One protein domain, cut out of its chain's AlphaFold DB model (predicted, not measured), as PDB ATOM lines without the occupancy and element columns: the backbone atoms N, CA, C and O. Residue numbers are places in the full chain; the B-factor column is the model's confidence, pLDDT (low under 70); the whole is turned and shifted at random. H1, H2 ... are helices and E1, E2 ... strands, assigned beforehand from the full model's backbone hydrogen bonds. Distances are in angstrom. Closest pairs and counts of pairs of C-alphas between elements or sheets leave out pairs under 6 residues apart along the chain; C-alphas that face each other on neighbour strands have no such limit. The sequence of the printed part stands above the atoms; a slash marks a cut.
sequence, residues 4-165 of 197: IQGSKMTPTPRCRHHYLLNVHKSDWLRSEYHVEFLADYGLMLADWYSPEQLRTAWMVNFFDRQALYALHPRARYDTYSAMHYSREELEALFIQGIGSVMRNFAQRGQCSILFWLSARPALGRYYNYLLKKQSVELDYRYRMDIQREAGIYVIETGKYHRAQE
ATOM      1  N   ILE A   4       0.480  46.477 -27.667       90.62
ATOM      2  CA  ILE A   4       0.032  45.407 -26.772       90.62
ATOM      3  C   ILE A   4      -0.935  45.991 -25.747       90.62
ATOM      4  O   ILE A   4      -0.655  47.027 -25.142       90.62
ATOM      5  N   GLN A   5      -2.074  45.336 -25.546       91.19
ATOM      6  CA  GLN A   5      -3.075  45.731 -24.558       91.19
ATOM      7  C   GLN A   5      -3.493  44.525 -23.727       91.19
ATOM      8  O   GLN A   5      -4.003  43.546 -24.264       91.19
ATOM      9  N   GLY A   6      -3.287  44.608 -22.414       88.31
ATOM     10  CA  GLY A   6      -3.708  43.578 -21.474       88.31
ATOM     11  C   GLY A   6      -5.004  43.943 -20.766       88.31
ATOM     12  O   GLY A   6      -5.121  45.041 -20.224       88.31
ATOM     13  N   SER A   7      -5.951  43.013 -20.716       89.31
ATOM     14  CA  SER A   7      -7.171  43.130 -19.916       89.31
ATOM     15  C   SER A   7      -7.317  41.928 -18.988       89.31
ATOM     16  O   SER A   7      -6.952  40.803 -19.326       89.31
ATOM     17  N   LYS A   8      -7.825  42.165 -17.774       89.06
ATOM     18  CA  LYS A   8      -8.171  41.076 -16.857       89.06
ATOM     19  C   LYS A   8      -9.466  40.431 -17.349       89.06
ATOM     20  O   LYS A   8     -10.440  41.136 -17.591       89.06
ATOM     21  N   MET A   9      -9.468  39.111 -17.482       89.31
ATOM     22  CA  MET A   9     -10.648  38.342 -17.861       89.31
ATOM     23  C   MET A   9     -11.496  37.995 -16.637       89.31
ATOM     24  O   MET A   9     -11.017  38.003 -15.498       89.31
ATOM     25  N   THR A  10     -12.758  37.649 -16.887       86.31
ATOM     26  CA  THR A  10     -13.630  37.067 -15.869       86.31
ATOM     27  C   THR A  10     -12.989  35.783 -15.321       86.31
ATOM     28  O   THR A  10     -12.570  34.934 -16.113       86.31
ATOM     29  N   PRO A  11     -12.886  35.631 -13.988       82.19
ATOM     30  CA  PRO A  11     -12.401  34.405 -13.364       82.19
ATOM     31  C   PRO A  11     -13.169  33.174 -13.851       82.19
ATOM     32  O   PRO A  11     -14.391  33.214 -13.984       82.19
ATOM     33  N   THR A  12     -12.464  32.065 -14.058       77.12
ATOM     34  CA  THR A  12     -13.075  30.754 -14.312       77.12
ATOM     35  C   THR A  12     -12.854  29.839 -13.104       77.12
ATOM     36  O   THR A  12     -11.958  30.108 -12.296       77.12
ATOM     37  N   PRO A  13     -13.601  28.724 -12.975       74.88
ATOM     38  CA  PRO A  13     -13.324  27.724 -11.940       74.88
ATOM     39  C   PRO A  13     -11.885  27.191 -11.995       74.88
ATOM     40  O   PRO A  13     -11.310  26.860 -10.966       74.88
ATOM     41  N   ARG A  14     -11.294  27.152 -13.199       70.06
ATOM     42  CA  ARG A  14      -9.934  26.661 -13.448       70.06
ATOM     43  C   ARG A  14      -8.847  27.702 -13.162       70.06
ATOM     44  O   ARG A  14      -7.743  27.329 -12.786       70.06
ATOM     45  N   CYS A  15      -9.125  28.989 -13.364       79.81
ATOM     46  CA  CYS A  15      -8.146  30.054 -13.164       79.81
ATOM     47  C   CYS A  15      -8.822  31.343 -12.685       79.81
ATOM     48  O   CYS A  15      -9.570  31.998 -13.417       79.81
ATOM     49  N   ARG A  16      -8.509  31.742 -11.448       81.88
ATOM     50  CA  ARG A  16      -9.028  32.984 -10.850       81.88
ATOM     51  C   ARG A  16      -8.312  34.243 -11.345       81.88
ATOM     52  O   ARG A  16      -8.837  35.350 -11.224       81.88
ATOM     53  N   HIS A  17      -7.111  34.079 -11.890       89.69
ATOM     54  CA  HIS A  17      -6.228  35.160 -12.298       89.69
ATOM     55  C   HIS A  17      -5.834  34.969 -13.753       89.69
ATOM     56  O   HIS A  17      -4.797  34.395 -14.072       89.69
ATOM     57  N   HIS A  18      -6.699  35.461 -14.627       91.31
ATOM     58  CA  HIS A  18      -6.605  35.258 -16.057       91.31
ATOM     59  C   HIS A  18      -6.617  36.606 -16.775       91.31
ATOM     60  O   HIS A  18      -7.406  37.491 -16.434       91.31
ATOM     61  N   TYR A  19      -5.730  36.775 -17.749       91.94
ATOM     62  CA  TYR A  19      -5.593  37.988 -18.539       91.94
ATOM     63  C   TYR A  19      -5.538  37.651 -20.027       91.94
ATOM     64  O   TYR A  19      -4.949  36.642 -20.411       91.94
ATOM     65  N   LEU A  20      -6.112  38.528 -20.847       92.19
ATOM     66  CA  LEU A  20      -6.011  38.490 -22.300       92.19
ATOM     67  C   LEU A  20      -5.060  39.595 -22.755       92.19
ATOM     68  O   LEU A  20      -5.259  40.766 -22.424       92.19
ATOM     69  N   LEU A  21      -4.034  39.231 -23.512       92.12
ATOM     70  CA  LEU A  21      -3.145  40.154 -24.201       92.12
ATOM     71  C   LEU A  21      -3.547  40.230 -25.669       92.12
ATOM     72  O   LEU A  21      -3.418  39.252 -26.398       92.12
ATOM     73  N   ASN A  22      -3.981  41.405 -26.103       92.00
ATOM     74  CA  ASN A  22      -4.244  41.710 -27.502       92.00
ATOM     75  C   ASN A  22      -2.993  42.340 -28.107       92.00
ATOM     76  O   ASN A  22      -2.499  43.351 -27.598       92.00
ATOM     77  N   VAL A  23      -2.479  41.745 -29.179       90.44
ATOM     78  CA  VAL A  23      -1.267  42.183 -29.873       90.44
ATOM     79  C   VAL A  23      -1.642  42.612 -31.280       90.44
ATOM     80  O   VAL A  23      -2.205  41.832 -32.041       90.44
ATOM     81  N   HIS A  24      -1.312  43.853 -31.625       90.12
ATOM     82  CA  HIS A  24      -1.550  44.436 -32.941       90.12
ATOM     83  C   HIS A  24      -0.219  44.844 -33.568       90.12
ATOM     84  O   HIS A  24       0.529  45.630 -32.978       90.12
ATOM     85  N   LYS A  25       0.062  44.346 -34.771       86.44
ATOM     86  CA  LYS A  25       1.188  44.793 -35.597       86.44
ATOM     87  C   LYS A  25       0.750  45.869 -36.592       86.44
ATOM     88  O   LYS A  25      -0.438  46.114 -36.807       86.44
ATOM     89  N   SER A  26       1.736  46.546 -37.178       76.44
ATOM     90  CA  SER A  26       1.524  47.627 -38.151       76.44
ATOM     91  C   SER A  26       0.999  47.157 -39.510       76.44
ATOM     92  O   SER A  26       0.500  47.973 -40.271       76.44
ATOM     93  N   ASP A  27       1.088  45.864 -39.804       78.50
ATOM     94  CA  ASP A  27       0.584  45.194 -41.010       78.50
ATOM     95  C   ASP A  27      -0.844  44.645 -40.831       78.50
ATOM     96  O   ASP A  27      -1.271  43.759 -41.565       78.50
ATOM     97  N   TRP A  28      -1.588  45.167 -39.851       77.00
ATOM     98  CA  TRP A  28      -2.938  44.728 -39.473       77.00
ATOM     99  C   TRP A  28      -3.027  43.321 -38.886       77.00
ATOM    100  O   TRP A  28      -4.130  42.899 -38.525       77.00
ATOM    101  N   LEU A  29      -1.904  42.620 -38.709       84.25
ATOM    102  CA  LEU A  29      -1.905  41.327 -38.046       84.25
ATOM    103  C   LEU A  29      -2.260  41.480 -36.566       84.25
ATOM    104  O   LEU A  29      -1.831  42.415 -35.875       84.25
ATOM    105  N   ARG A  30      -3.083  40.545 -36.090       87.62
ATOM    106  CA  ARG A  30      -3.582  40.503 -34.718       87.62
ATOM    107  C   ARG A  30      -3.421  39.106 -34.147       87.62
ATOM    108  O   ARG A  30      -3.697  38.122 -34.830       87.62
ATOM    109  N   SER A  31      -3.027  39.037 -32.885       87.94
ATOM    110  CA  SER A  31      -3.084  37.806 -32.102       87.94
ATOM    111  C   SER A  31      -3.531  38.115 -30.678       87.94
ATOM    112  O   SER A  31      -3.357  39.225 -30.167       87.94
ATOM    113  N   GLU A  32      -4.147  37.117 -30.064       89.94
ATOM    114  CA  GLU A  32      -4.652  37.157 -28.707       89.94
ATOM    115  C   GLU A  32      -3.959  36.064 -27.907       89.94
ATOM    116  O   GLU A  32      -3.933  34.905 -28.318       89.94
ATOM    117  N   TYR A  33      -3.425  36.423 -26.746       87.81
ATOM    118  CA  TYR A  33      -2.754  35.480 -25.870       87.81
ATOM    119  C   TYR A  33      -3.378  35.472 -24.489       87.81
ATOM    120  O   TYR A  33      -3.630  36.518 -23.894       87.81
ATOM    121  N   HIS A  34      -3.546  34.280 -23.945       88.19
ATOM    122  CA  HIS A  34      -3.943  34.084 -22.565       88.19
ATOM    123  C   HIS A  34      -2.708  34.072 -21.668       88.19
ATOM    124  O   HIS A  34      -1.709  33.427 -21.984       88.19
ATOM    125  N   VAL A  35      -2.786  34.780 -20.542       89.81
ATOM    126  CA  VAL A  35      -1.829  34.704 -19.432       89.81
ATOM    127  C   VAL A  35      -2.601  34.264 -18.194       89.81
ATOM    128  O   VAL A  35      -3.454  34.997 -17.686       89.81
ATOM    129  N   GLU A  36      -2.300  33.070 -17.706       90.56
ATOM    130  CA  GLU A  36      -2.951  32.460 -16.549       90.56
ATOM    131  C   GLU A  36      -1.976  32.364 -15.378       90.56
ATOM    132  O   GLU A  36      -0.827  31.955 -15.551       90.56
ATOM    133  N   PHE A  37      -2.454  32.690 -14.179       91.12
ATOM    134  CA  PHE A  37      -1.758  32.415 -12.924       91.12
ATOM    135  C   PHE A  37      -2.499  31.296 -12.203       91.12
ATOM    136  O   PHE A  37      -3.665  31.441 -11.817       91.12
ATOM    137  N   LEU A  38      -1.822  30.167 -12.061       90.12
ATOM    138  CA  LEU A  38      -2.381  28.931 -11.543       90.12
ATOM    139  C   LEU A  38      -1.841  28.680 -10.132       90.12
ATOM    140  O   LEU A  38      -0.625  28.641  -9.918       90.12
ATOM    141  N   ALA A  39      -2.770  28.545  -9.186       84.44
ATOM    142  CA  ALA A  39      -2.484  28.113  -7.822       84.44
ATOM    143  C   ALA A  39      -2.184  26.603  -7.796       84.44
ATOM    144  O   ALA A  39      -2.373  25.914  -8.795       84.44
ATOM    145  N   ASP A  40      -1.713  26.097  -6.657       84.94
ATOM    146  CA  ASP A  40      -1.567  24.662  -6.345       84.94
ATOM    147  C   ASP A  40      -0.437  23.904  -7.065       84.94
ATOM    148  O   ASP A  40      -0.087  22.792  -6.678       84.94
ATOM    149  N   TYR A  41       0.238  24.525  -8.032       86.88
ATOM    150  CA  TYR A  41       1.432  23.948  -8.666       86.88
ATOM    151  C   TYR A  41       2.719  24.148  -7.844       86.88
ATOM    152  O   TYR A  41       3.782  23.671  -8.238       86.88
ATOM    153  N   GLY A  42       2.654  24.853  -6.708       85.81
ATOM    154  CA  GLY A  42       3.827  25.217  -5.904       85.81
ATOM    155  C   GLY A  42       4.642  24.023  -5.398       85.81
ATOM    156  O   GLY A  42       5.852  24.146  -5.244       85.81
ATOM    157  N   LEU A  43       4.022  22.851  -5.219       88.56
ATOM    158  CA  LEU A  43       4.708  21.626  -4.782       88.56
ATOM    159  C   LEU A  43       5.840  21.186  -5.723       88.56
ATOM    160  O   LEU A  43       6.755  20.502  -5.284       88.56
ATOM    161  N   MET A  44       5.839  21.632  -6.984       91.00
ATOM    162  CA  MET A  44       6.958  21.411  -7.912       91.00
ATOM    163  C   MET A  44       8.263  22.089  -7.472       91.00
ATOM    164  O   MET A  44       9.311  21.831  -8.053       91.00
ATOM    165  N   LEU A  45       8.196  22.984  -6.488       94.69
ATOM    166  CA  LEU A  45       9.328  23.715  -5.939       94.69
ATOM    167  C   LEU A  45       9.652  23.298  -4.491       94.69
ATOM    168  O   LEU A  45      10.390  24.010  -3.811       94.69
ATOM    169  N   ALA A  46       9.095  22.181  -4.006       94.31
ATOM    170  CA  ALA A  46       9.209  21.750  -2.609       94.31
ATOM    171  C   ALA A  46      10.652  21.510  -2.140       94.31
ATOM    172  O   ALA A  46      10.944  21.723  -0.968       94.31
ATOM    173  N   ASP A  47      11.562  21.164  -3.052       94.81
ATOM    174  CA  ASP A  47      12.975  20.956  -2.720       94.81
ATOM    175  C   ASP A  47      13.712  22.270  -2.394       94.81
ATOM    176  O   ASP A  47      14.737  22.259  -1.716       94.81
ATOM    177  N   TRP A  48      13.183  23.426  -2.828       95.88
ATOM    178  CA  TRP A  48      13.831  24.735  -2.651       95.88
ATOM    179  C   TRP A  48      13.072  25.701  -1.736       95.88
ATOM    180  O   TRP A  48      13.625  26.748  -1.388       95.88
ATOM    181  N   TYR A  49      11.825  25.397  -1.364       95.19
ATOM    182  CA  TYR A  49      10.989  26.282  -0.551       95.19
ATOM    183  C   TYR A  49      10.136  25.515   0.459       95.19
ATOM    184  O   TYR A  49       9.592  24.451   0.178       95.19
ATOM    185  N   SER A  50       9.945  26.125   1.626       93.38
ATOM    186  CA  SER A  50       9.056  25.625   2.675       93.38
ATOM    187  C   SER A  50       7.578  25.648   2.249       93.38
ATOM    188  O   SER A  50       7.172  26.513   1.462       93.38
ATOM    189  N   PRO A  51       6.723  24.790   2.840       91.56
ATOM    190  CA  PRO A  51       5.283  24.789   2.567       91.56
ATOM    191  C   PRO A  51       4.616  26.160   2.742       91.56
ATOM    192  O   PRO A  51       3.700  26.508   2.001       91.56
ATOM    193  N   GLU A  52       5.090  26.966   3.695       90.00
ATOM    194  CA  GLU A  52       4.596  28.324   3.910       90.00
ATOM    195  C   GLU A  52       4.896  29.255   2.732       90.00
ATOM    196  O   GLU A  52       3.995  29.952   2.261       90.00
ATOM    197  N   GLN A  53       6.130  29.240   2.226       90.81
ATOM    198  CA  GLN A  53       6.528  30.049   1.072       90.81
ATOM    199  C   GLN A  53       5.750  29.650  -0.191       90.81
ATOM    200  O   GLN A  53       5.418  30.510  -1.011       90.81
ATOM    201  N   LEU A  54       5.419  28.361  -0.324       92.88
ATOM    202  CA  LEU A  54       4.678  27.823  -1.464       92.88
ATOM    203  C   LEU A  54       3.202  28.234  -1.501       92.88
ATOM    204  O   LEU A  54       2.625  28.263  -2.587       92.88
ATOM    205  N   ARG A  55       2.592  28.640  -0.374       90.19
ATOM    206  CA  ARG A  55       1.200  29.151  -0.347       90.19
ATOM    207  C   ARG A  55       0.991  30.373  -1.240       90.19
ATOM    208  O   ARG A  55      -0.128  30.673  -1.645       90.19
ATOM    209  N   THR A  56       2.070  31.091  -1.523       90.75
ATOM    210  CA  THR A  56       2.083  32.310  -2.330       90.75
ATOM    211  C   THR A  56       2.891  32.142  -3.618       90.75
ATOM    212  O   THR A  56       3.294  33.140  -4.229       90.75
ATOM    213  N   ALA A  57       3.137  30.895  -4.030       93.25
ATOM    214  CA  ALA A  57       3.776  30.546  -5.291       93.25
ATOM    215  C   ALA A  57       2.731  30.319  -6.389       93.25
ATOM    216  O   ALA A  57       1.729  29.636  -6.184       93.25
ATOM    217  N   TRP A  58       2.984  30.882  -7.567       93.56
ATOM    218  CA  TRP A  58       2.054  30.826  -8.692       93.56
ATOM    219  C   TRP A  58       2.769  30.380  -9.958       93.56
ATOM    220  O   TRP A  58       3.777  30.973 -10.353       93.56
ATOM    221  N   MET A  59       2.214  29.365 -10.619       91.94
ATOM    222  CA  MET A  59       2.672  29.004 -11.952       91.94
ATOM    223  C   MET A  59       2.069  29.975 -12.955       91.94
ATOM    224  O   MET A  59       0.869  30.248 -12.925       91.94
ATOM    225  N   VAL A  60       2.887  30.469 -13.870       89.81
ATOM    226  CA  VAL A  60       2.450  31.333 -14.955       89.81
ATOM    227  C   VAL A  60       2.423  30.518 -16.239       89.81
ATOM    228  O   VAL A  60       3.423  29.929 -16.652       89.81
ATOM    229  N   ASN A  61       1.263  30.495 -16.881       87.06
ATOM    230  CA  ASN A  61       1.055  29.845 -18.165       87.06
ATOM    231  C   ASN A  61       0.701  30.901 -19.216       87.06
ATOM    232  O   ASN A  61      -0.017  31.859 -18.929       87.06
ATOM    233  N   PHE A  62       1.225  30.739 -20.429       84.56
ATOM    234  CA  PHE A  62       1.019  31.670 -21.535       84.56
ATOM    235  C   PHE A  62       0.867  30.910 -22.846       84.56
ATOM    236  O   PHE A  62       1.711  30.074 -23.169       84.56
ATOM    237  N   PHE A  63      -0.189  31.205 -23.599       81.75
ATOM    238  CA  PHE A  63      -0.476  30.542 -24.869       81.75
ATOM    239  C   PHE A  63      -1.358  31.410 -25.772       81.75
ATOM    240  O   PHE A  63      -2.115  32.255 -25.298       81.75
ATOM    241  N   ASP A  64      -1.252  31.200 -27.083       82.00
ATOM    242  CA  ASP A  64      -2.116  31.837 -28.086       82.00
ATOM    243  C   ASP A  64      -3.561  31.341 -27.924       82.00
ATOM    244  O   ASP A  64      -3.770  30.158 -27.682       82.00
ATOM    245  N   ARG A  65      -4.577  32.197 -28.066       82.38
ATOM    246  CA  ARG A  65      -5.993  31.806 -27.954       82.38
ATOM    247  C   ARG A  65      -6.364  30.649 -28.872       82.38
ATOM    248  O   ARG A  65      -7.169  29.804 -28.479       82.38
ATOM    249  N   GLN A  66      -5.768  30.564 -30.058       76.44
ATOM    250  CA  GLN A  66      -6.033  29.474 -30.995       76.44
ATOM    251  C   GLN A  66      -5.646  28.097 -30.436       76.44
ATOM    252  O   GLN A  66      -6.267  27.099 -30.798       76.44
ATOM    253  N   ALA A  67      -4.727  28.042 -29.465       73.00
ATOM    254  CA  ALA A  67      -4.419  26.842 -28.690       73.00
ATOM    255  C   ALA A  67      -5.647  26.171 -28.069       73.00
ATOM    256  O   ALA A  67      -5.660  24.954 -27.902       73.00
ATOM    257  N   LEU A  68      -6.650  26.960 -27.671       71.06
ATOM    258  CA  LEU A  68      -7.846  26.459 -26.994       71.06
ATOM    259  C   LEU A  68      -8.757  25.669 -27.933       71.06
ATOM    260  O   LEU A  68      -9.521  24.827 -27.469       71.06
ATOM    261  N   TYR A  69      -8.675  25.939 -29.234       71.56
ATOM    262  CA  TYR A  69      -9.470  25.267 -30.262       71.56
ATOM    263  C   TYR A  69      -8.734  24.081 -30.888       71.56
ATOM    264  O   TYR A  69      -9.287  23.372 -31.726       71.56
ATOM    265  N   ALA A  70      -7.484  23.853 -30.493       67.12
ATOM    266  CA  ALA A  70      -6.696  22.766 -31.024       67.12
ATOM    267  C   ALA A  70      -7.089  21.428 -30.378       67.12
ATOM    268  O   ALA A  70      -7.215  21.309 -29.160       67.12
ATOM    269  N   LEU A  71      -7.230  20.392 -31.206       59.03
ATOM    270  CA  LEU A  71      -7.744  19.074 -30.809       59.03
ATOM    271  C   LEU A  71      -6.824  18.289 -29.849       59.03
ATOM    272  O   LEU A  71      -7.226  17.245 -29.345       59.03
ATOM    273  N   HIS A  72      -5.599  18.760 -29.572       63.66
ATOM    274  CA  HIS A  72      -4.632  18.047 -28.731       63.66
ATOM    275  C   HIS A  72      -3.978  18.966 -27.675       63.66
ATOM    276  O   HIS A  72      -3.465  20.027 -28.016       63.66
ATOM    277  N   PRO A  73      -3.840  18.550 -26.398       58.50
ATOM    278  CA  PRO A  73      -3.223  19.366 -25.336       58.50
ATOM    279  C   PRO A  73      -1.778  19.848 -25.550       58.50
ATOM    280  O   PRO A  73      -1.331  20.756 -24.851       58.50
ATOM    281  N   ARG A  74      -1.004  19.234 -26.456       60.09
ATOM    282  CA  ARG A  74       0.350  19.705 -26.817       60.09
ATOM    283  C   ARG A  74       0.314  20.871 -27.793       60.09
ATOM    284  O   ARG A  74       1.273  21.631 -27.876       60.09
ATOM    285  N   ALA A  75      -0.808  21.002 -28.479       58.50
ATOM    286  CA  ALA A  75      -0.995  21.953 -29.536       58.50
ATOM    287  C   ALA A  75      -1.002  23.384 -28.966       58.50
ATOM    288  O   ALA A  75      -0.504  24.291 -29.601       58.50
ATOM    289  N   ARG A  76      -1.306  23.583 -27.671       56.44
ATOM    290  CA  ARG A  76      -1.151  24.884 -26.981       56.44
ATOM    291  C   ARG A  76       0.215  25.571 -27.056       56.44
ATOM    292  O   ARG A  76       0.331  26.735 -26.685       56.44
ATOM    293  N   TYR A  77       1.237  24.844 -27.490       56.66
ATOM    294  CA  TYR A  77       2.589  25.351 -27.679       56.66
ATOM    295  C   TYR A  77       2.957  25.555 -29.154       56.66
ATOM    296  O   TYR A  77       4.090  25.948 -29.434       56.66
ATOM    297  N   ASP A  78       2.049  25.252 -30.083       59.09
ATOM    298  CA  ASP A  78       2.223  25.440 -31.518       59.09
ATOM    299  C   ASP A  78       2.096  26.909 -31.912       59.09
ATOM    300  O   ASP A  78       1.493  27.741 -31.230       59.09
ATOM    301  N   THR A  79       2.722  27.231 -33.039       60.41
ATOM    302  CA  THR A  79       2.674  28.569 -33.610       60.41
ATOM    303  C   THR A  79       1.399  28.692 -34.430       60.41
ATOM    304  O   THR A  79       1.367  28.300 -35.591       60.41
ATOM    305  N   TYR A  80       0.346  29.227 -33.822       59.84
ATOM    306  CA  TYR A  80      -0.931  29.454 -34.507       59.84
ATOM    307  C   TYR A  80      -1.041  30.816 -35.176       59.84
ATOM    308  O   TYR A  80      -1.842  31.020 -36.084       59.84
ATOM    309  N   SER A  81      -0.228  31.769 -34.731       62.75
ATOM    310  CA  SER A  81      -0.270  33.123 -35.252       62.75
ATOM    311  C   SER A  81       0.675  33.267 -36.446       62.75
ATOM    312  O   SER A  81       1.878  33.031 -36.302       62.75
ATOM    313  N   ALA A  82       0.179  33.782 -37.572       66.00
ATOM    314  CA  ALA A  82       0.994  34.229 -38.711       66.00
ATOM    315  C   ALA A  82       1.776  35.529 -38.415       66.00
ATOM    316  O   ALA A  82       2.141  36.270 -39.317       66.00
ATOM    317  N   MET A  83       2.012  35.851 -37.138       73.62
ATOM    318  CA  MET A  83       2.534  37.151 -36.707       73.62
ATOM    319  C   MET A  83       3.994  37.376 -37.104       73.62
ATOM    320  O   MET A  83       4.426  38.525 -37.101       73.62
ATOM    321  N   HIS A  84       4.750  36.311 -37.415       78.62
ATOM    322  CA  HIS A  84       6.155  36.363 -37.851       78.62
ATOM    323  C   HIS A  84       6.969  37.426 -37.100       78.62
ATOM    324  O   HIS A  84       7.522  38.350 -37.696       78.62
ATOM    325  N   TYR A  85       6.957  37.345 -35.768       78.44
ATOM    326  CA  TYR A  85       7.579  38.364 -34.936       78.44
ATOM    327  C   TYR A  85       9.080  38.474 -35.204       78.44
ATOM    328  O   TYR A  85       9.787  37.461 -35.229       78.44
ATOM    329  N   SER A  86       9.574  39.707 -35.318       83.19
ATOM    330  CA  SER A  86      11.004  39.968 -35.172       83.19
ATOM    331  C   SER A  86      11.454  39.668 -33.736       83.19
ATOM    332  O   SER A  86      10.644  39.500 -32.817       83.19
ATOM    333  N   ARG A  87      12.768  39.625 -33.510       80.19
ATOM    334  CA  ARG A  87      13.324  39.441 -32.165       80.19
ATOM    335  C   ARG A  87      12.883  40.555 -31.211       80.19
ATOM    336  O   ARG A  87      12.541  40.277 -30.065       80.19
ATOM    337  N   GLU A  88      12.875  41.794 -31.687       82.88
ATOM    338  CA  GLU A  88      12.474  42.984 -30.935       82.88
ATOM    339  C   GLU A  88      10.977  42.948 -30.614       82.88
ATOM    340  O   GLU A  88      10.567  43.296 -29.507       82.88
ATOM    341  N   GLU A  89      10.155  42.479 -31.556       85.38
ATOM    342  CA  GLU A  89       8.719  42.303 -31.340       85.38
ATOM    343  C   GLU A  89       8.432  41.199 -30.315       85.38
ATOM    344  O   GLU A  89       7.608  41.396 -29.422       85.38
ATOM    345  N   LEU A  90       9.152  40.071 -30.369       81.06
ATOM    346  CA  LEU A  90       9.075  39.050 -29.321       81.06
ATOM    347  C   LEU A  90       9.486  39.627 -27.966       81.06
ATOM    348  O   LEU A  90       8.769  39.452 -26.984       81.06
ATOM    349  N   GLU A  91      10.605  40.347 -27.895       81.50
ATOM    350  CA  GLU A  91      11.047  40.965 -26.646       81.50
ATOM    351  C   GLU A  91       9.985  41.922 -26.083       81.50
ATOM    352  O   GLU A  91       9.665  41.857 -24.895       81.50
ATOM    353  N   ALA A  92       9.360  42.745 -26.927       85.56
ATOM    354  CA  ALA A  92       8.264  43.611 -26.513       85.56
ATOM    355  C   ALA A  92       7.032  42.816 -26.039       85.56
ATOM    356  O   ALA A  92       6.474  43.148 -24.991       85.56
ATOM    357  N   LEU A  93       6.633  41.740 -26.729       85.31
ATOM    358  CA  LEU A  93       5.525  40.870 -26.307       85.31
ATOM    359  C   LEU A  93       5.765  40.303 -24.905       85.31
ATOM    360  O   LEU A  93       4.899  40.374 -24.028       85.31
ATOM    361  N   PHE A  94       6.962  39.777 -24.678       80.81
ATOM    362  CA  PHE A  94       7.299  39.153 -23.412       80.81
ATOM    363  C   PHE A  94       7.521  40.163 -22.278       80.81
ATOM    364  O   PHE A  94       7.060  39.923 -21.166       80.81
ATOM    365  N   ILE A  95       8.205  41.285 -22.517       80.56
ATOM    366  CA  ILE A  95       8.494  42.274 -21.466       80.56
ATOM    367  C   ILE A  95       7.289  43.184 -21.228       80.56
ATOM    368  O   ILE A  95       6.805  43.299 -20.101       80.56
ATOM    369  N   GLN A  96       6.797  43.841 -22.277       85.62
ATOM    370  CA  GLN A  96       5.751  44.858 -22.162       85.62
ATOM    371  C   GLN A  96       4.354  44.237 -22.064       85.62
ATOM    372  O   GLN A  96       3.489  44.804 -21.403       85.62
ATOM    373  N   GLY A  97       4.137  43.067 -22.670       87.00
ATOM    374  CA  GLY A  97       2.898  42.304 -22.530       87.00
ATOM    375  C   GLY A  97       2.890  41.455 -21.263       87.00
ATOM    376  O   GLY A  97       2.342  41.853 -20.232       87.00
ATOM    377  N   ILE A  98       3.513  40.277 -21.336       84.94
ATOM    378  CA  ILE A  98       3.462  39.258 -20.273       84.94
ATOM    379  C   ILE A  98       4.090  39.788 -18.980       84.94
ATOM    380  O   ILE A  98       3.476  39.709 -17.917       84.94
ATOM    381  N   GLY A  99       5.269  40.406 -19.067       82.00
ATOM    382  CA  GLY A  99       5.967  40.998 -17.928       82.00
ATOM    383  C   GLY A  99       5.152  42.079 -17.222       82.00
ATOM    384  O   GLY A  99       5.113  42.126 -15.995       82.00
ATOM    385  N   SER A 100       4.423  42.916 -17.963       85.56
ATOM    386  CA  SER A 100       3.524  43.909 -17.364       85.56
ATOM    387  C   SER A 100       2.377  43.257 -16.588       85.56
ATOM    388  O   SER A 100       2.088  43.653 -15.458       85.56
ATOM    389  N   VAL A 101       1.770  42.202 -17.140       88.25
ATOM    390  CA  VAL A 101       0.732  41.424 -16.448       88.25
ATOM    391  C   VAL A 101       1.286  40.759 -15.186       88.25
ATOM    392  O   VAL A 101       0.660  40.850 -14.131       88.25
ATOM    393  N   MET A 102       2.479  40.162 -15.255       85.88
ATOM    394  CA  MET A 102       3.166  39.574 -14.098       85.88
ATOM    395  C   MET A 102       3.431  40.601 -13.001       85.88
ATOM    396  O   MET A 102       3.145  40.335 -11.836       85.88
ATOM    397  N   ARG A 103       3.935  41.788 -13.361       84.06
ATOM    398  CA  ARG A 103       4.168  42.881 -12.407       84.06
ATOM    399  C   ARG A 103       2.878  43.308 -11.728       84.06
ATOM    400  O   ARG A 103       2.830  43.358 -10.503       84.06
ATOM    401  N   ASN A 104       1.829  43.546 -12.511       86.69
ATOM    402  CA  ASN A 104       0.522  43.925 -11.984       86.69
ATOM    403  C   ASN A 104      -0.044  42.847 -11.053       86.69
ATOM    404  O   ASN A 104      -0.601  43.172 -10.008       86.69
ATOM    405  N   PHE A 105       0.109  41.571 -11.405       87.38
ATOM    406  CA  PHE A 105      -0.316  40.462 -10.558       87.38
ATOM    407  C   PHE A 105       0.481  40.404  -9.246       87.38
ATOM    408  O   PHE A 105      -0.120  40.373  -8.171       87.38
ATOM    409  N   ALA A 106       1.813  40.471  -9.320       84.94
ATOM    410  CA  ALA A 106       2.694  40.434  -8.156       84.94
ATOM    411  C   ALA A 106       2.457  41.614  -7.196       84.94
ATOM    412  O   ALA A 106       2.416  41.426  -5.982       84.94
ATOM    413  N   GLN A 107       2.241  42.821  -7.726       81.88
ATOM    414  CA  GLN A 107       1.998  44.029  -6.930       81.88
ATOM    415  C   GLN A 107       0.624  44.038  -6.245       81.88
ATOM    416  O   GLN A 107       0.484  44.615  -5.169       81.88
ATOM    417  N   ARG A 108      -0.394  43.409  -6.847       77.50
ATOM    418  CA  ARG A 108      -1.782  43.433  -6.350       77.50
ATOM    419  C   ARG A 108      -2.100  42.367  -5.295       77.50
ATOM    420  O   ARG A 108      -3.246  42.315  -4.856       77.50
ATOM    421  N   GLY A 109      -1.163  41.498  -4.900       67.38
ATOM    422  CA  GLY A 109      -1.530  40.310  -4.122       67.38
ATOM    423  C   GLY A 109      -0.465  39.660  -3.236       67.38
ATOM    424  O   GLY A 109       0.591  40.203  -2.906       67.38
ATOM    425  N   GLN A 110      -0.800  38.448  -2.790       71.56
ATOM    426  CA  GLN A 110       0.058  37.523  -2.050       71.56
ATOM    427  C   GLN A 110       0.831  36.612  -3.002       71.56
ATOM    428  O   GLN A 110       0.738  35.396  -2.918       71.56
ATOM    429  N   CYS A 111       1.578  37.194  -3.935       88.38
ATOM    430  CA  CYS A 111       2.511  36.435  -4.755       88.38
ATOM    431  C   CYS A 111       3.927  36.735  -4.268       88.38
ATOM    432  O   CYS A 111       4.363  37.883  -4.300       88.38
ATOM    433  N   SER A 112       4.609  35.715  -3.755       91.00
ATOM    434  CA  SER A 112       6.023  35.794  -3.386       91.00
ATOM    435  C   SER A 112       6.897  35.210  -4.495       91.00
ATOM    436  O   SER A 112       7.972  35.744  -4.752       91.00
ATOM    437  N   ILE A 113       6.406  34.176  -5.183       93.31
ATOM    438  CA  ILE A 113       7.141  33.394  -6.174       93.31
ATOM    439  C   ILE A 113       6.284  33.259  -7.437       93.31
ATOM    440  O   ILE A 113       5.105  32.902  -7.363       93.31
ATOM    441  N   LEU A 114       6.888  33.516  -8.597       92.69
ATOM    442  CA  LEU A 114       6.335  33.173  -9.907       92.69
ATOM    443  C   LEU A 114       7.242  32.148 -10.579       92.69
ATOM    444  O   LEU A 114       8.467  32.271 -10.508       92.69
ATOM    445  N   PHE A 115       6.655  31.166 -11.257       92.75
ATOM    446  CA  PHE A 115       7.442  30.187 -11.998       92.75
ATOM    447  C   PHE A 115       6.787  29.707 -13.293       92.75
ATOM    448  O   PHE A 115       5.571  29.773 -13.455       92.75
ATOM    449  N   TRP A 116       7.612  29.203 -14.214       89.88
ATOM    450  CA  TRP A 116       7.200  28.662 -15.509       89.88
ATOM    451  C   TRP A 116       7.846  27.310 -15.758       89.88
ATOM    452  O   TRP A 116       9.009  27.075 -15.418       89.88
ATOM    453  N   LEU A 117       7.111  26.469 -16.474       85.44
ATOM    454  CA  LEU A 117       7.638  25.266 -17.098       85.44
ATOM    455  C   LEU A 117       7.779  25.532 -18.589       85.44
ATOM    456  O   LEU A 117       6.815  25.924 -19.249       85.44
ATOM    457  N   SER A 118       8.969  25.299 -19.137       74.94
ATOM    458  CA  SER A 118       9.140  25.389 -20.581       74.94
ATOM    459  C   SER A 118       9.035  24.014 -21.219       74.94
ATOM    460  O   SER A 118       9.967  23.221 -21.154       74.94
ATOM    461  N   ALA A 119       7.929  23.762 -21.918       65.81
ATOM    462  CA  ALA A 119       7.769  22.551 -22.721       65.81
ATOM    463  C   ALA A 119       8.662  22.540 -23.982       65.81
ATOM    464  O   ALA A 119       8.826  21.499 -24.612       65.81
ATOM    465  N   ARG A 120       9.232  23.694 -24.380       68.62
ATOM    466  CA  ARG A 120      10.082  23.837 -25.575       68.62
ATOM    467  C   ARG A 120      11.418  24.512 -25.240       68.62
ATOM    468  O   ARG A 120      11.410  25.591 -24.646       68.62
ATOM    469  N   PRO A 121      12.571  23.978 -25.678       69.06
ATOM    470  CA  PRO A 121      13.876  24.583 -25.388       69.06
ATOM    471  C   PRO A 121      14.017  26.033 -25.873       69.06
ATOM    472  O   PRO A 121      14.586  26.870 -25.177       69.06
ATOM    473  N   ALA A 122      13.468  26.360 -27.050       69.56
ATOM    474  CA  ALA A 122      13.533  27.714 -27.604       69.56
ATOM    475  C   ALA A 122      12.784  28.738 -26.736       69.56
ATOM    476  O   ALA A 122      13.329  29.799 -26.443       69.56
ATOM    477  N   LEU A 123      11.581  28.392 -26.269       69.50
ATOM    478  CA  LEU A 123      10.797  29.215 -25.345       69.50
ATOM    479  C   LEU A 123      11.515  29.373 -23.997       69.50
ATOM    480  O   LEU A 123      11.561  30.465 -23.438       69.50
ATOM    481  N   GLY A 124      12.172  28.309 -23.536       74.88
ATOM    482  CA  GLY A 124      12.967  28.319 -22.313       74.88
ATOM    483  C   GLY A 124      14.137  29.300 -22.379       74.88
ATOM    484  O   GLY A 124      14.382  30.044 -21.433       74.88
ATOM    485  N   ARG A 125      14.821  29.391 -23.529       75.81
ATOM    486  CA  ARG A 125      15.874  30.402 -23.745       75.81
ATOM    487  C   ARG A 125      15.335  31.825 -23.635       75.81
ATOM    488  O   ARG A 125      15.994  32.662 -23.020       75.81
ATOM    489  N   TYR A 126      14.145  32.083 -24.182       73.75
ATOM    490  CA  TYR A 126      13.489  33.379 -24.028       73.75
ATOM    491  C   TYR A 126      13.157  33.654 -22.561       73.75
ATOM    492  O   TYR A 126      13.596  34.680 -22.050       73.75
ATOM    493  N   TYR A 127      12.497  32.731 -21.848       75.31
ATOM    494  CA  TYR A 127      12.238  32.893 -20.411       75.31
ATOM    495  C   TYR A 127      13.516  33.179 -19.618       75.31
ATOM    496  O   TYR A 127      13.539  34.108 -18.815       75.31
ATOM    497  N   ASN A 128      14.607  32.460 -19.895       80.06
ATOM    498  CA  ASN A 128      15.887  32.676 -19.223       80.06
ATOM    499  C   ASN A 128      16.427  34.099 -19.427       80.06
ATOM    500  O   ASN A 128      16.841  34.756 -18.476       80.06
ATOM    501  N   TYR A 129      16.442  34.576 -20.675       78.94
ATOM    502  CA  TYR A 129      16.914  35.921 -21.007       78.94
ATOM    503  C   TYR A 129      16.048  36.999 -20.341       78.94
ATOM    504  O   TYR A 129      16.561  37.930 -19.721       78.94
ATOM    505  N   LEU A 130      14.730  36.838 -20.426       73.69
ATOM    506  CA  LEU A 130      13.761  37.821 -19.958       73.69
ATOM    507  C   LEU A 130      13.730  37.934 -18.437       73.69
ATOM    508  O   LEU A 130      13.721  39.046 -17.914       73.69
ATOM    509  N   LEU A 131      13.752  36.806 -17.726       77.94
ATOM    510  CA  LEU A 131      13.727  36.803 -16.264       77.94
ATOM    511  C   LEU A 131      15.002  37.398 -15.675       77.94
ATOM    512  O   LEU A 131      14.909  38.115 -14.687       77.94
ATOM    513  N   LYS A 132      16.161  37.196 -16.316       82.75
ATOM    514  CA  LYS A 132      17.406  37.884 -15.937       82.75
ATOM    515  C   LYS A 132      17.297  39.399 -16.083       82.75
ATOM    516  O   LYS A 132      17.762  40.136 -15.221       82.75
ATOM    517  N   LYS A 133      16.698  39.874 -17.178       79.12
ATOM    518  CA  LYS A 133      16.532  41.312 -17.421       79.12
ATOM    519  C   LYS A 133      15.540  41.924 -16.429       79.12
ATOM    520  O   LYS A 133      15.861  42.900 -15.759       79.12
ATOM    521  N   GLN A 134      14.377  41.296 -16.261       71.88
ATOM    522  CA  GLN A 134      13.351  41.749 -15.320       71.88
ATOM    523  C   GLN A 134      13.802  41.674 -13.860       71.88
ATOM    524  O   GLN A 134      13.413  42.537 -13.080       71.88
ATOM    525  N   SER A 135      14.615  40.684 -13.476       80.00
ATOM    526  CA  SER A 135      15.098  40.576 -12.097       80.00
ATOM    527  C   SER A 135      15.922  41.791 -11.685       80.00
ATOM    528  O   SER A 135      15.741  42.315 -10.593       80.00
ATOM    529  N   VAL A 136      16.756  42.295 -12.598       78.69
ATOM    530  CA  VAL A 136      17.541  43.511 -12.368       78.69
ATOM    531  C   VAL A 136      16.643  44.747 -12.335       78.69
ATOM    532  O   VAL A 136      16.751  45.555 -11.420       78.69
ATOM    533  N   GLU A 137      15.735  44.893 -13.305       73.88
ATOM    534  CA  GLU A 137      14.879  46.084 -13.411       73.88
ATOM    535  C   GLU A 137      13.868  46.224 -12.260       73.88
ATOM    536  O   GLU A 137      13.424  47.334 -11.966       73.88
ATOM    537  N   LEU A 138      13.474  45.116 -11.626       70.44
ATOM    538  CA  LEU A 138      12.403  45.077 -10.622       70.44
ATOM    539  C   LEU A 138      12.882  44.763  -9.203       70.44
ATOM    540  O   LEU A 138      12.039  44.611  -8.320       70.44
ATOM    541  N   ASP A 139      14.197  44.653  -8.993       76.81
ATOM    542  CA  ASP A 139      14.795  44.175  -7.736       76.81
ATOM    543  C   ASP A 139      14.177  42.838  -7.278       76.81
ATOM    544  O   ASP A 139      13.793  42.624  -6.127       76.81
ATOM    545  N   TYR A 140      13.981  41.947  -8.247       86.88
ATOM    546  CA  TYR A 140      13.517  40.581  -8.035       86.88
ATOM    547  C   TYR A 140      14.721  39.644  -8.105       86.88
ATOM    548  O   TYR A 140      15.740  39.968  -8.715       86.88
ATOM    549  N   ARG A 141      14.607  38.438  -7.549       90.50
ATOM    550  CA  ARG A 141      15.668  37.432  -7.656       90.50
ATOM    551  C   ARG A 141      15.269  36.325  -8.612       90.50
ATOM    552  O   ARG A 141      14.360  35.544  -8.349       90.50
ATOM    553  N   TYR A 142      15.996  36.221  -9.718       92.31
ATOM    554  CA  TYR A 142      15.887  35.075 -10.611       92.31
ATOM    555  C   TYR A 142      16.730  33.901 -10.088       92.31
ATOM    556  O   TYR A 142      17.945  34.021  -9.910       92.31
ATOM    557  N   ARG A 143      16.088  32.753  -9.844       93.75
ATOM    558  CA  ARG A 143      16.716  31.546  -9.285       93.75
ATOM    559  C   ARG A 143      17.307  30.669 -10.386       93.75
ATOM    560  O   ARG A 143      16.732  29.671 -10.817       93.75
ATOM    561  N   MET A 144      18.477  31.086 -10.872       91.75
ATOM    562  CA  MET A 144      19.235  30.356 -11.898       91.75
ATOM    563  C   MET A 144      19.664  28.954 -11.458       91.75
ATOM    564  O   MET A 144      19.872  28.096 -12.310       91.75
ATOM    565  N   ASP A 145      19.832  28.736 -10.156       93.00
ATOM    566  CA  ASP A 145      20.120  27.435  -9.556       93.00
ATOM    567  C   ASP A 145      19.004  26.429  -9.869       93.00
ATOM    568  O   ASP A 145      19.273  25.418 -10.514       93.00
ATOM    569  N   ILE A 146      17.745  26.782  -9.583       93.50
ATOM    570  CA  ILE A 146      16.575  25.933  -9.870       93.50
ATOM    571  C   ILE A 146      16.427  25.693 -11.380       93.50
ATOM    572  O   ILE A 146      16.137  24.580 -11.821       93.50
ATOM    573  N   GLN A 147      16.674  26.716 -12.205       91.12
ATOM    574  CA  GLN A 147      16.598  26.559 -13.658       91.12
ATOM    575  C   GLN A 147      17.634  25.565 -14.192       91.12
ATOM    576  O   GLN A 147      17.327  24.819 -15.121       91.12
ATOM    577  N   ARG A 148      18.855  25.566 -13.648       88.62
ATOM    578  CA  ARG A 148      19.925  24.650 -14.070       88.62
ATOM    579  C   ARG A 148      19.676  23.221 -13.606       88.62
ATOM    580  O   ARG A 148      19.978  22.304 -14.357       88.62
ATOM    581  N   GLU A 149      19.145  23.062 -12.401       91.06
ATOM    582  CA  GLU A 149      18.926  21.760 -11.773       91.06
ATOM    583  C   GLU A 149      17.664  21.064 -12.300       91.06
ATOM    584  O   GLU A 149      17.720  19.911 -12.714       91.06
ATOM    585  N   ALA A 150      16.540  21.783 -12.358       88.38
ATOM    586  CA  ALA A 150      15.226  21.204 -12.646       88.38
ATOM    587  C   ALA A 150      14.581  21.718 -13.943       88.38
ATOM    588  O   ALA A 150      13.487  21.292 -14.314       88.38
ATOM    589  N   GLY A 151      15.209  22.671 -14.642       88.44
ATOM    590  CA  GLY A 151      14.619  23.283 -15.837       88.44
ATOM    591  C   GLY A 151      13.408  24.180 -15.548       88.44
ATOM    592  O   GLY A 151      12.710  24.576 -16.486       88.44
ATOM    593  N   ILE A 152      13.160  24.511 -14.275       91.31
ATOM    594  CA  ILE A 152      12.046  25.360 -13.841       91.31
ATOM    595  C   ILE A 152      12.530  26.803 -13.735       91.31
ATOM    596  O   ILE A 152      13.514  27.115 -13.067       91.31
ATOM    597  N   TYR A 153      11.825  27.709 -14.400       91.88
ATOM    598  CA  TYR A 153      12.163  29.126 -14.407       91.88
ATOM    599  C   TYR A 153      11.465  29.781 -13.226       91.88
ATOM    600  O   TYR A 153      10.241  29.786 -13.202       91.88
ATOM    601  N   VAL A 154      12.207  30.319 -12.256       92.75
ATOM    602  CA  VAL A 154      11.623  30.841 -11.010       92.75
ATOM    603  C   VAL A 154      12.116  32.252 -10.725       92.75
ATOM    604  O   VAL A 154      13.319  32.511 -10.755       92.75
ATOM    605  N   ILE A 155      11.189  33.156 -10.409       92.06
ATOM    606  CA  ILE A 155      11.486  34.511  -9.950       92.06
ATOM    607  C   ILE A 155      10.836  34.761  -8.585       92.06
ATOM    608  O   ILE A 155       9.627  34.603  -8.399       92.06
ATOM    609  N   GLU A 156      11.662  35.144  -7.620       93.06
ATOM    610  CA  GLU A 156      11.250  35.622  -6.306       93.06
ATOM    611  C   GLU A 156      10.986  37.127  -6.407       93.06
ATOM    612  O   GLU A 156      11.802  37.892  -6.923       93.06
ATOM    613  N   THR A 157       9.823  37.560  -5.940       89.88
ATOM    614  CA  THR A 157       9.418  38.970  -5.976       89.88
ATOM    615  C   THR A 157       9.948  39.722  -4.753       89.88
ATOM    616  O   THR A 157      10.239  39.124  -3.718       89.88
ATOM    617  N   GLY A 158       9.931  41.058  -4.779       82.31
ATOM    618  CA  GLY A 158      10.260  41.875  -3.600       82.31
ATOM    619  C   GLY A 158       9.382  41.604  -2.362       82.31
ATOM    620  O   GLY A 158       9.710  42.026  -1.254       82.31
ATOM    621  N   LYS A 159       8.244  40.906  -2.500       81.00
ATOM    622  CA  LYS A 159       7.464  40.429  -1.347       81.00
ATOM    623  C   LYS A 159       8.135  39.248  -0.647       81.00
ATOM    624  O   LYS A 159       8.102  39.194   0.579       81.00
ATOM    625  N   TYR A 160       8.741  38.335  -1.407       83.31
ATOM    626  CA  TYR A 160       9.487  37.209  -0.851       83.31
ATOM    627  C   TYR A 160      10.623  37.711   0.040       83.31
ATOM    628  O   TYR A 160      10.694  37.329   1.200       83.31
ATOM    629  N   HIS A 161      11.431  38.651  -0.456       80.19
ATOM    630  CA  HIS A 161      12.556  39.205   0.303       80.19
ATOM    631  C   HIS A 161      12.111  39.912   1.590       80.19
ATOM    632  O   HIS A 161      12.618  39.593   2.660       80.19
ATOM    633  N   ARG A 162      11.076  40.762   1.530       79.75
ATOM    634  CA  ARG A 162      10.515  41.418   2.729       79.75
ATOM    635  C   ARG A 162       9.991  40.433   3.775       79.75
ATOM    636  O   ARG A 162      10.107  40.693   4.968       79.75
ATOM    637  N   ALA A 163       9.421  39.305   3.348       77.88
ATOM    638  CA  ALA A 163       8.958  38.262   4.263       77.88
ATOM    639  C   ALA A 163      10.116  37.552   4.990       77.88
ATOM    640  O   ALA A 163       9.911  37.065   6.096       77.88
ATOM    641  N   GLN A 164      11.317  37.536   4.401       74.31
ATOM    642  CA  GLN A 164      12.531  36.955   4.990       74.31
ATOM    643  C   GLN A 164      13.288  37.929   5.911       74.31
ATOM    644  O   GLN A 164      14.136  37.499   6.686       74.31
ATOM    645  N   GLU A 165      13.008  39.234   5.846       72.19
ATOM    646  CA  GLU A 165      13.646  40.218   6.727       72.19
ATOM    647  C   GLU A 165      13.153  40.069   8.180       72.19
ATOM    648  O   GLU A 165      11.934  39.984   8.391       72.19
TER     649      GLU A 165
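AT A GLANCE: This is residues 4 to 165 of the 197 residues of an uncharacterized protein of Erwinia sp. OLMDLW33 (UniProt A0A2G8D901). A strongly twisted sheet of six strands curls round one long helix, H4, and a second long helix, H5, covers E5 and E6 on the same face as H4. The short helices H1 and H3 are on the opposite face, H6 sits beside the edge strand E6, and H7 and the turn between E2 and E3 lie towards opposite ends of the longest axis. You have 162 printed residues, with seven named helices and six named strands in the order E1 E2 E3 H1 H2 E4 H3 H4 E5 H5 H6 E6 H7, of the mixed class, helices and strands. The mixed sheet runs E1 E2 E3 E4 E5 E6, with E4 and E5 parallel and the other neighbours antiparallel. The whole is compact, with a radius of gyration of the C-alphas of 15.6 A, and spans 50 by 34 by 29 A.

HOW THE PARTS SIT: Begin with E1, residues 4 to 8, E2, residues 17 to 24, and E3, residues 30 to 38: they form a meander, each strand the antiparallel neighbour of the one before, and E1 and E2, like E2 and E3, are a hairpin. Look for N 5 and O 22 at 2.9 A, then N 21 and O 33 at 2.8 A. H1, residues 41 to 45, is on the sheet at a height of 8.2 A, and only just touches H2, residues 51 to 54, with 3 pairs of C-alphas within 8 A, the closest those of Gly 42 and Leu 54, 5.2 A apart. H2 is not on the sheet. Next, E4, residues 57 to 64, is antiparallel to E3, with N 36 and O 61 at 2.9 A. H3, residues 65 to 69, is on the same face as H1, over none of the strands. H4, residues 87 to 107, is on the sheet, which curls round it; its closest C-alphas to E1 are Gly 97 and Ile 4, 6.0 A apart. E5, residues 113 to 117, is parallel to E4, with N 60 and O 115 at 2.8 A; E4, H3, H4 and E5 make a strand-helix-strand unit, two parallel neighbour strands with helices between, whose crossover is right-handed. H5, residues 121 to 138, lies over E5 and E6, residues 152 to 156, along the strands at 8 degrees to E6 on the local plane. H5 touches H4 at a steep tilt of 56 degrees, the same way, with the C-alphas of Leu 130 and Ile 95 closest at 7.1 A. H6, residues 144 to 150, stands at the sheet's level, and E6 is antiparallel to E5, with N 116 and O 153 at 2.9 A. H7, residues 158 to 164, is only just not on the sheet, with 4 pairs of C-alphas within 10 A. In H6 and H7 every O i to N i+4 pair is within hydrogen-bond range, against 15 of 17 in H4 and 13 of 14 in H5; H1 and H3 each have 0 of 1 but 2 of 2 O i to N i+3 pairs, and H2 is too short for an i+4 pair.

IN THESE COORDINATES: Find C-alpha 4 at (0.032, 45.407, -26.772), where E1 begins. E2 spans 23.1 A, E3 25.9 A and E4 23.6 A from first to last C-alpha. Find C-alpha 87 at (13.324, 39.441, -32.165); from there H4 runs 28.0 A to C-alpha 107, and H5 later runs 25.3 A. H7 ends at C-alpha 164, (12.531, 36.955, 4.990).

THE WHOLE: The two C-alphas farthest apart are those of Asp 27 and Glu 165, at 49.7 A. The printed part has no cut; the link from H3 to H4, residues 70 to 86, is long. Its mean pLDDT is 82.5, and residues 70 to 82, 109 and 119 to 123 are under 70.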